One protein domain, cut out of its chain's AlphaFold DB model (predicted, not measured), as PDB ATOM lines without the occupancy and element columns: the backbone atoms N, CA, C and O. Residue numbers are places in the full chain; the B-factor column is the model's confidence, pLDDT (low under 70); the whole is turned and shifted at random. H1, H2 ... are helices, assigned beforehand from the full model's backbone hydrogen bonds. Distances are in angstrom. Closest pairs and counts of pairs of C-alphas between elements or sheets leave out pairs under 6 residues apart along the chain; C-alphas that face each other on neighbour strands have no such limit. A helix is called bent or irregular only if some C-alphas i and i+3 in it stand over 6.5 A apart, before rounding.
ATOM      1  N   LYS A  11      48.507 -18.355  47.668       94.12
ATOM      2  CA  LYS A  11      47.832 -17.154  48.186       94.12
ATOM      3  C   LYS A  11      47.764 -16.070  47.117       94.12
ATOM      4  O   LYS A  11      46.708 -15.478  46.908       94.12
ATOM      5  N   ALA A  12      48.871 -15.856  46.407       94.06
ATOM      6  CA  ALA A  12      48.923 -14.905  45.300       94.06
ATOM      7  C   ALA A  12      48.000 -15.315  44.141       94.06
ATOM      8  O   ALA A  12      47.414 -14.452  43.493       94.06
ATOM      9  N   PHE A  13      47.831 -16.620  43.901       95.81
ATOM     10  CA  PHE A  13      46.921 -17.124  42.870       95.81
ATOM     11  C   PHE A  13      45.464 -16.814  43.207       95.81
ATOM     12  O   PHE A  13      44.757 -16.255  42.374       95.81
ATOM     13  N   THR A  14      45.035 -17.115  44.436       95.94
ATOM     14  CA  THR A  14      43.678 -16.792  44.898       95.94
ATOM     15  C   THR A  14      43.416 -15.288  44.844       95.94
ATOM     16  O   THR A  14      42.387 -14.869  44.330       95.94
ATOM     17  N   ALA A  15      44.369 -14.466  45.298       95.81
ATOM     18  CA  ALA A  15      44.243 -13.013  45.219       95.81
ATOM     19  C   ALA A  15      44.099 -12.514  43.770       95.81
ATOM     20  O   ALA A  15      43.277 -11.644  43.497       95.81
ATOM     21  N   ALA A  16      44.859 -13.088  42.831       95.75
ATOM     22  CA  ALA A  16      44.777 -12.726  41.419       95.75
ATOM     23  C   ALA A  16      43.456 -13.164  40.768       95.75
ATOM     24  O   ALA A  16      42.913 -12.422  39.954       95.75
ATOM     25  N   LEU A  17      42.916 -14.333  41.133       95.69
ATOM     26  CA  LEU A  17      41.596 -14.770  40.670       95.69
ATOM     27  C   LEU A  17      40.484 -13.847  41.165       95.69
ATOM     28  O   LEU A  17      39.656 -13.435  40.359       95.69
ATOM     29  N   ASN A  18      40.497 -13.485  42.449       95.81
ATOM     30  CA  ASN A  18      39.504 -12.571  43.011       95.81
ATOM     31  C   ASN A  18      39.566 -11.207  42.312       95.81
ATOM     32  O   ASN A  18      38.546 -10.706  41.857       95.81
ATOM     33  N   ALA A  19      40.772 -10.661  42.122       95.00
ATOM     34  CA  ALA A  19      40.968  -9.407  41.400       95.00
ATOM     35  C   ALA A  19      40.392  -9.459  39.971       95.00
ATOM     36  O   ALA A  19      39.722  -8.525  39.540       95.00
ATOM     37  N   LEU A  20      40.604 -10.564  39.249       94.56
ATOM     38  CA  LEU A  20      40.042 -10.774  37.911       94.56
ATOM     39  C   LEU A  20      38.510 -10.867  37.923       94.56
ATOM     40  O   LEU A  20      37.854 -10.270  37.075       94.56
ATOM     41  N   GLN A  21      37.937 -11.593  38.884       93.44
ATOM     42  CA  GLN A  21      36.486 -11.746  39.035       93.44
ATOM     43  C   GLN A  21      35.793 -10.432  39.412       93.44
ATOM     44  O   GLN A  21      34.677 -10.176  38.970       93.44
ATOM     45  N   GLU A  22      36.469  -9.588  40.189       93.94
ATOM     46  CA  GLU A  22      36.025  -8.241  40.561       93.94
ATOM     47  C   GLU A  22      36.242  -7.204  39.442       93.94
ATOM     48  O   GLU A  22      35.912  -6.032  39.616       93.94
ATOM     49  N   GLY A  23      36.805  -7.603  38.295       88.25
ATOM     50  CA  GLY A  23      37.066  -6.703  37.170       88.25
ATOM     51  C   GLY A  23      38.200  -5.705  37.421       88.25
ATOM     52  O   GLY A  23      38.260  -4.662  36.770       88.25
ATOM     53  N   GLN A  24      39.106  -5.996  38.359       89.25
ATOM     54  CA  GLN A  24      40.273  -5.154  38.599       89.25
ATOM     55  C   GLN A  24      41.214  -5.163  37.384       89.25
ATOM     56  O   GLN A  24      41.424  -6.183  36.725       89.25
ATOM     57  N   GLY A  25      41.799  -4.001  37.091       86.75
ATOM     58  CA  GLY A  25      42.644  -3.803  35.916       86.75
ATOM     59  C   GLY A  25      44.053  -4.402  36.024       86.75
ATOM     60  O   GLY A  25      44.476  -4.945  37.047       86.75
ATOM     61  N   LEU A  26      44.824  -4.230  34.945       87.81
ATOM     62  CA  LEU A  26      46.199  -4.723  34.805       87.81
ATOM     63  C   LEU A  26      47.125  -4.286  35.952       87.81
ATOM     64  O   LEU A  26      47.963  -5.069  36.390       87.81
ATOM     65  N   GLU A  27      46.981  -3.060  36.455       90.06
ATOM     66  CA  GLU A  27      47.845  -2.527  37.514       90.06
ATOM     67  C   GLU A  27      47.742  -3.327  38.822       90.06
ATOM     68  O   GLU A  27      48.771  -3.675  39.411       90.06
ATOM     69  N   SER A  28      46.529  -3.710  39.235       91.75
ATOM     70  CA  SER A  28      46.315  -4.569  40.405       91.75
ATOM     71  C   SER A  28      47.026  -5.913  40.249       91.75
ATOM     72  O   SER A  28      47.729  -6.361  41.159       91.75
ATOM     73  N   LEU A  29      46.937  -6.529  39.066       92.56
ATOM     74  CA  LEU A  29      47.650  -7.778  38.788       92.56
ATOM     75  C   LEU A  29      49.167  -7.597  38.764       92.56
ATOM     76  O   LEU A  29      49.896  -8.445  39.280       92.56
ATOM     77  N   LEU A  30      49.665  -6.492  38.208       91.19
ATOM     78  CA  LEU A  30      51.092  -6.183  38.228       91.19
ATOM     79  C   LEU A  30      51.608  -6.047  39.663       91.19
ATOM     80  O   LEU A  30      52.694  -6.547  39.957       91.19
ATOM     81  N   ASN A  31      50.832  -5.443  40.565       92.44
ATOM     82  CA  ASN A  31      51.180  -5.352  41.982       92.44
ATOM     83  C   ASN A  31      51.222  -6.730  42.657       92.44
ATOM     84  O   ASN A  31      52.184  -7.018  43.371       92.44
ATOM     85  N   LEU A  32      50.272  -7.619  42.358       93.25
ATOM     86  CA  LEU A  32      50.283  -9.003  42.852       93.25
ATOM     87  C   LEU A  32      51.471  -9.821  42.310       93.25
ATOM     88  O   LEU A  32      52.019 -10.660  43.021       93.25
ATOM     89  N   ALA A  33      51.925  -9.552  41.084       92.19
ATOM     90  CA  ALA A  33      53.034 -10.266  40.444       92.19
ATOM     91  C   ALA A  33      54.439  -9.781  40.866       92.19
ATOM     92  O   ALA A  33      55.456 -10.414  40.537       92.19
ATOM     93  N   ARG A  34      54.535  -8.631  41.549       89.25
ATOM     94  CA  ARG A  34      55.806  -7.975  41.903       89.25
ATOM     95  C   ARG A  34      56.638  -8.694  42.974       89.25
ATOM     96  O   ARG A  34      57.833  -8.853  42.722       89.25
ATOM     97  N   PRO A  35      56.082  -9.154  44.111       90.38
ATOM     98  CA  PRO A  35      56.880  -9.512  45.287       90.38
ATOM     99  C   PRO A  35      57.893 -10.641  45.078       90.38
ATOM    100  O   PRO A  35      58.939 -10.659  45.719       90.38
ATOM    101  N   SER A  36      57.605 -11.608  44.202       90.25
ATOM    102  CA  SER A  36      58.496 -12.753  43.985       90.25
ATOM    103  C   SER A  36      58.263 -13.450  42.643       90.25
ATOM    104  O   SER A  36      57.256 -13.236  41.963       90.25
ATOM    105  N   LYS A  37      59.181 -14.353  42.271       90.25
ATOM    106  CA  LYS A  37      59.010 -15.246  41.110       90.25
ATOM    107  C   LYS A  37      57.813 -16.192  41.276       90.25
ATOM    108  O   LYS A  37      57.160 -16.509  40.286       90.25
ATOM    109  N   ALA A  38      57.524 -16.633  42.503       92.56
ATOM    110  CA  ALA A  38      56.381 -17.499  42.792       92.56
ATOM    111  C   ALA A  38      55.049 -16.741  42.674       92.56
ATOM    112  O   ALA A  38      54.103 -17.272  42.095       92.56
ATOM    113  N   ALA A  39      55.005 -15.485  43.131       93.62
ATOM    114  CA  ALA A  39      53.853 -14.602  42.964       93.62
ATOM    115  C   ALA A  39      53.610 -14.276  41.481       93.62
ATOM    116  O   ALA A  39      52.493 -14.403  40.996       93.62
ATOM    117  N   PHE A  40      54.672 -13.989  40.720       94.25
ATOM    118  CA  PHE A  40      54.575 -13.791  39.271       94.25
ATOM    119  C   PHE A  40      53.953 -14.994  38.548       94.25
ATOM    120  O   PHE A  40      53.055 -14.827  37.726       94.25
ATOM    121  N   ARG A  41      54.418 -16.212  38.860       94.38
ATOM    122  CA  ARG A  41      53.873 -17.449  38.278       94.38
ATOM    123  C   ARG A  41      52.414 -17.664  38.653       94.38
ATOM    124  O   ARG A  41      51.630 -18.073  37.807       94.38
ATOM    125  N   ALA A  42      52.052 -17.356  39.895       96.06
ATOM    126  CA  ALA A  42      50.676 -17.428  40.357       96.06
ATOM    127  C   ALA A  42      49.761 -16.455  39.598       96.06
ATOM    128  O   ALA A  42      48.735 -16.876  39.075       96.06
ATOM    129  N   THR A  43      50.149 -15.187  39.445       95.69
ATOM    130  CA  THR A  43      49.369 -14.213  38.667       95.69
ATOM    131  C   THR A  43      49.252 -14.617  37.195       95.69
ATOM    132  O   THR A  43      48.174 -14.519  36.616       95.69
ATOM    133  N   ALA A  44      50.332 -15.124  36.592       95.19
ATOM    134  CA  ALA A  44      50.292 -15.635  35.226       95.19
ATOM    135  C   ALA A  44      49.344 -16.839  35.091       95.19
ATOM    136  O   ALA A  44      48.560 -16.886  34.152       95.19
ATOM    137  N   ALA A  45      49.356 -17.773  36.045       95.69
ATOM    138  CA  ALA A  45      48.421 -18.896  36.057       95.69
ATOM    139  C   ALA A  45      46.961 -18.436  36.221       95.69
ATOM    140  O   ALA A  45      46.068 -19.008  35.604       95.69
ATOM    141  N   ALA A  46      46.702 -17.394  37.017       95.50
ATOM    142  CA  ALA A  46      45.361 -16.826  37.156       95.50
ATOM    143  C   ALA A  46      44.877 -16.178  35.845       95.50
ATOM    144  O   ALA A  46      43.719 -16.354  35.469       95.50
ATOM    145  N   LEU A  47      45.766 -15.513  35.101       94.69
ATOM    146  CA  LEU A  47      45.474 -14.964  33.768       94.69
ATOM    147  C   LEU A  47      45.174 -16.035  32.704       94.69
ATOM    148  O   LEU A  47      44.498 -15.746  31.721       94.69
ATOM    149  N   GLU A  48      45.662 -17.264  32.884       94.38
ATOM    150  CA  GLU A  48      45.326 -18.412  32.026       94.38
ATOM    151  C   GLU A  48      43.933 -18.996  32.342       94.38
ATOM    152  O   GLU A  48      43.426 -19.828  31.591       94.38
ATOM    153  N   SER A  49      43.299 -18.584  33.445       93.12
ATOM    154  CA  SER A  49      41.957 -19.044  33.815       93.12
ATOM    155  C   SER A  49      40.857 -18.352  32.991       93.12
ATOM    156  O   SER A  49      41.088 -17.275  32.437       93.12
ATOM    157  N   PRO A  50      39.622 -18.892  32.972       94.12
ATOM    158  CA  PRO A  50      38.483 -18.221  32.342       94.12
ATOM    159  C   PRO A  50      38.240 -16.795  32.858       94.12
ATOM    160  O   PRO A  50      37.895 -15.923  32.068       94.12
ATOM    161  N   ALA A  51      38.489 -16.529  34.148       93.06
ATOM    162  CA  ALA A  51      38.369 -15.187  34.723       93.06
ATOM    163  C   ALA A  51      39.393 -14.196  34.133       93.06
ATOM    164  O   ALA A  51      39.145 -12.997  34.089       93.06
ATOM    165  N   GLY A  52      40.538 -14.692  33.655       92.56
ATOM    166  CA  GLY A  52      41.601 -13.891  33.051       92.56
ATOM    167  C   GLY A  52      41.489 -13.697  31.541       92.56
ATOM    168  O   GLY A  52      42.230 -12.883  30.989       92.56
ATOM    169  N   ALA A  53      40.583 -14.412  30.866       92.62
ATOM    170  CA  ALA A  53      40.549 -14.498  29.406       92.62
ATOM    171  C   ALA A  53      40.390 -13.128  28.726       92.62
ATOM    172  O   ALA A  53      41.145 -12.808  27.811       92.62
ATOM    173  N   GLN A  54      39.466 -12.292  29.212       92.69
ATOM    174  CA  GLN A  54      39.230 -10.961  28.648       92.69
ATOM    175  C   GLN A  54      40.465 -10.062  28.777       92.69
ATOM    176  O   GLN A  54      40.915  -9.485  27.788       92.69
ATOM    177  N   LEU A  55      41.038  -9.968  29.982       92.12
ATOM    178  CA  LEU A  55      42.211  -9.131  30.231       92.12
ATOM    179  C   LEU A  55      43.435  -9.632  29.460       92.12
ATOM    180  O   LEU A  55      44.235  -8.835  28.976       92.12
ATOM    181  N   ARG A  56      43.579 -10.949  29.300       94.38
ATOM    182  CA  ARG A  56      44.644 -11.536  28.486       94.38
ATOM    183  C   ARG A  56      44.532 -11.125  27.020       94.38
ATOM    184  O   ARG A  56      45.544 -10.732  26.445       94.38
ATOM    185  N   THR A  57      43.338 -11.207  26.429       93.94
ATOM    186  CA  THR A  57      43.101 -10.775  25.043       93.94
ATOM    187  C   THR A  57      43.401  -9.289  24.886       93.94
ATOM    188  O   THR A  57      44.213  -8.925  24.040       93.94
ATOM    189  N   GLN A  58      42.867  -8.450  25.782       93.00
ATOM    190  CA  GLN A  58      43.157  -7.012  25.802       93.00
ATOM    191  C   GLN A  58      44.662  -6.727  25.883       93.00
ATOM    192  O   GLN A  58      45.168  -5.852  25.187       93.00
ATOM    193  N   LEU A  59      45.395  -7.479  26.707       92.31
ATOM    194  CA  LEU A  59      46.834  -7.306  26.867       92.31
ATOM    195  C   LEU A  59      47.623  -7.760  25.630       92.31
ATOM    196  O   LEU A  59      48.617  -7.130  25.273       92.31
ATOM    197  N   ALA A  60      47.199  -8.843  24.976       94.44
ATOM    198  CA  ALA A  60      47.792  -9.290  23.719       94.44
ATOM    199  C   ALA A  60      47.588  -8.249  22.609       94.44
ATOM    200  O   ALA A  60      48.552  -7.921  21.918       94.44
ATOM    201  N   ASP A  61      46.390  -7.667  22.511       94.12
ATOM    202  CA  ASP A  61      46.073  -6.604  21.551       94.12
ATOM    203  C   ASP A  61      46.901  -5.340  21.812       94.12
ATOM    204  O   ASP A  61      47.545  -4.818  20.901       94.12
ATOM    205  N   GLN A  62      46.963  -4.884  23.069       91.25
ATOM    206  CA  GLN A  62      47.769  -3.723  23.472       91.25
ATOM    207  C   GLN A  62      49.257  -3.893  23.142       91.25
ATOM    208  O   GLN A  62      49.921  -2.931  22.759       91.25
ATOM    209  N   LEU A  63      49.783  -5.112  23.283       91.31
ATOM    210  CA  LEU A  63      51.177  -5.442  22.981       91.31
ATOM    211  C   LEU A  63      51.402  -5.844  21.516       91.31
ATOM    212  O   LEU A  63      52.539  -6.154  21.160       91.31
ATOM    213  N   GLN A  64      50.356  -5.850  20.681       94.44
ATOM    214  CA  GLN A  64      50.395  -6.282  19.280       94.44
ATOM    215  C   GLN A  64      50.968  -7.704  19.111       94.44
ATOM    216  O   GLN A  64      51.823  -7.969  18.266       94.44
ATOM    217  N   LEU A  65      50.518  -8.639  19.952       93.38
ATOM    218  CA  LEU A  65      50.947 -10.040  19.965       93.38
ATOM    219  C   LEU A  65      49.784 -10.990  19.666       93.38
ATOM    220  O   LEU A  65      48.622 -10.683  19.904       93.38
ATOM    221  N   SER A  66      50.110 -12.202  19.207       94.69
ATOM    222  CA  SER A  66      49.123 -13.275  19.023       94.69
ATOM    223  C   SER A  66      48.370 -13.589  20.322       94.69
ATOM    224  O   SER A  66      48.994 -13.697  21.382       94.69
ATOM    225  N   HIS A  67      47.065 -13.866  20.240       92.81
ATOM    226  CA  HIS A  67      46.244 -14.312  21.381       92.81
ATOM    227  C   HIS A  67      46.671 -15.677  21.940       92.81
ATOM    228  O   HIS A  67      46.393 -15.992  23.094       92.81
ATOM    229  N   SER A  68      47.428 -16.461  21.165       92.31
ATOM    230  CA  SER A  68      48.072 -17.694  21.642       92.31
ATOM    231  C   SER A  68      49.301 -17.448  22.532       92.31
ATOM    232  O   SER A  68      49.868 -18.393  23.083       92.31
ATOM    233  N   THR A  69      49.734 -16.194  22.700       93.94
ATOM    234  CA  THR A  69      50.864 -15.838  23.567       93.94
ATOM    235  C   THR A  69      50.567 -16.206  25.019       93.94
ATOM    236  O   THR A  69      49.485 -15.917  25.529       93.94
ATOM    237  N   SER A  70      51.532 -16.822  25.710       94.38
ATOM    238  CA  SER A  70      51.371 -17.203  27.117       94.38
ATOM    239  C   SER A  70      51.191 -15.992  28.036       94.38
ATOM    240  O   SER A  70      51.840 -14.954  27.854       94.38
ATOM    241  N   ALA A  71      50.371 -16.143  29.077       93.69
ATOM    242  CA  ALA A  71      50.153 -15.108  30.080       93.69
ATOM    243  C   ALA A  71      51.461 -14.684  30.765       93.69
ATOM    244  O   ALA A  71      51.655 -13.503  31.038       93.69
ATOM    245  N   GLU A  72      52.409 -15.609  30.969       92.19
ATOM    246  CA  GLU A  72      53.740 -15.265  31.485       92.19
ATOM    247  C   GLU A  72      54.482 -14.269  30.583       92.19
ATOM    248  O   GLU A  72      55.135 -13.352  31.086       92.19
ATOM    249  N   LYS A  73      54.424 -14.441  29.255       91.62
ATOM    250  CA  LYS A  73      55.111 -13.543  28.316       91.62
ATOM    251  C   LYS A  73      54.426 -12.180  28.274       91.62
ATOM    252  O   LYS A  73      55.123 -11.169  28.357       91.62
ATOM    253  N   LEU A  74      53.095 -12.158  28.217       93.19
ATOM    254  CA  LEU A  74      52.310 -10.922  28.254       93.19
ATOM    255  C   LEU A  74      52.580 -10.136  29.545       93.19
ATOM    256  O   LEU A  74      52.976  -8.974  29.491       93.19
ATOM    257  N   LEU A  75      52.494 -10.792  30.707       91.94
ATOM    258  CA  LEU A  75      52.736 -10.176  32.015       91.94
ATOM    259  C   LEU A  75      54.184  -9.679  32.173       91.94
ATOM    260  O   LEU A  75      54.435  -8.646  32.795       91.94
ATOM    261  N   ARG A  76      55.170 -10.383  31.599       89.25
ATOM    262  CA  ARG A  76      56.581  -9.952  31.614       89.25
ATOM    263  C   ARG A  76      56.809  -8.671  30.812       89.25
ATOM    264  O   ARG A  76      57.578  -7.822  31.257       89.25
ATOM    265  N   LEU A  77      56.164  -8.541  29.655       88.19
ATOM    266  CA  LEU A  77      56.234  -7.333  28.828       88.19
ATOM    267  C   LEU A  77      55.489  -6.176  29.501       88.19
ATOM    268  O   LEU A  77      56.068  -5.112  29.694       88.19
ATOM    269  N   ALA A  78      54.267  -6.433  29.972       87.75
ATOM    270  CA  ALA A  78      53.426  -5.466  30.676       87.75
ATOM    271  C   ALA A  78      54.076  -4.898  31.947       87.75
ATOM    272  O   ALA A  78      53.905  -3.733  32.281       87.75
ATOM    273  N   SER A  79      54.845  -5.720  32.666       82.81
ATOM    274  CA  SER A  79      55.541  -5.305  33.891       82.81
ATOM    275  C   SER A  79      56.819  -4.498  33.648       82.81
ATOM    276  O   SER A  79      57.500  -4.162  34.615       82.81
ATOM    277  N   GLY A  80      57.222  -4.266  32.390       73.44
ATOM    278  CA  GLY A  80      58.535  -3.702  32.059       73.44
ATOM    279  C   GLY A  80      59.713  -4.614  32.439       73.44
ATOM    280  O   GLY A  80      60.873  -4.272  32.208       73.44
ATOM    281  N   ARG A  81      59.445  -5.819  32.977       60.41
ATOM    282  CA  ARG A  81      60.471  -6.802  33.369       60.41
ATOM    283  C   ARG A  81      61.242  -7.356  32.178       60.41
ATOM    284  O   ARG A  81      62.324  -7.895  32.382       60.41
ATOM    285  N   ALA A  82      60.722  -7.240  30.956       54.06
ATOM    286  CA  ALA A  82      61.454  -7.619  29.750       54.06
ATOM    287  C   ALA A  82      62.746  -6.802  29.572       54.06
ATOM    288  O   ALA A  82      63.776  -7.382  29.247       54.06
ATOM    289  N   VAL A  83      62.731  -5.499  29.878       51.72
ATOM    290  CA  VAL A  83      63.922  -4.637  29.761       51.72
ATOM    291  C   VAL A  83      64.963  -4.997  30.827       51.72
ATOM    292  O   VAL A  83      66.142  -5.137  30.519       51.72
ATOM    293  N   ALA A  84      64.531  -5.251  32.067       50.50
ATOM    294  CA  ALA A  84      65.429  -5.649  33.155       50.50
ATOM    295  C   ALA A  84      66.012  -7.069  32.986       50.50
ATOM    296  O   ALA A  84      67.134  -7.330  33.410       50.50
ATOM    297  N   ALA A  85      65.270  -7.995  32.368       52.69
ATOM    298  CA  ALA A  85      65.713  -9.376  32.167       52.69
ATOM    299  C   ALA A  85      66.710  -9.546  31.004       52.69
ATOM    300  O   ALA A  85      67.396 -10.567  30.948       52.69
ATOM    301  N   GLN A  86      66.787  -8.582  30.078       55.84
ATOM    302  CA  GLN A  86      67.647  -8.663  28.892       55.84
ATOM    303  C   GLN A  86      69.096  -8.211  29.144       55.84
ATOM    304  O   GLN A  86      69.969  -8.489  28.320       55.84
ATOM    305  N   ALA A  87      69.382  -7.542  30.267       57.31
ATOM    306  CA  ALA A  87      70.752  -7.218  30.651       57.31
ATOM    307  C   ALA A  87      71.510  -8.523  30.945       57.31
ATOM    308  O   ALA A  87      71.171  -9.262  31.872       57.31
TER     309      ALA A  87
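AT A GLANCE: This is residues 11 to 87 of the 191 residues of the protein "RNHCP domain-containing protein" of Rickettsiales bacterium (UniProt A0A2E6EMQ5). H1, H2 and H3 form a small back-and-forth bundle; H4 makes a corner with the ends of H1 and H3, meeting them with its first part, H5 packs on H3 and on residues 56 to 60 of H4, and short H6 lies beyond H5. The printed part has 77 residues with six named helices, H1 to H6, and no named strand: all helix. It is compact, radius of gyration of the C-alphas 11.4 A, spanning 34 by 26 by 17 A.

IN THESE COORDINATES: H1, residues 11 to 21, begins at C-alpha 11 (47.832, -17.154, 48.186). H2 is residues 26 to 33, H3 37 to 47. H4, residues 50 to 62, 19.4 A long, is irregular: C-alphas 51 and 54 are 7.5 A apart. H5 is residues 71 to 78; H6, 81 to 85, ends at C-alpha 85 (65.713, -9.376, 32.167).

HOW THE PARTS SIT: H1 and H2 form a hairpin, closest C-alphas Ala 16 and Leu 29, 6.3 A. H3, the hub, touches H5, closest C-alphas Ala 44 and Glu 72, 5.1 A. Every O i to N i+4 pair is within hydrogen-bond range except in H4, 7 of 9.

THE WHOLE: The farthest C-alphas, Glu 22 and Ala 87, are 36.1 A apart. The printed part has no cut and no long link. Residues 81 to 87 have pLDDT under 70.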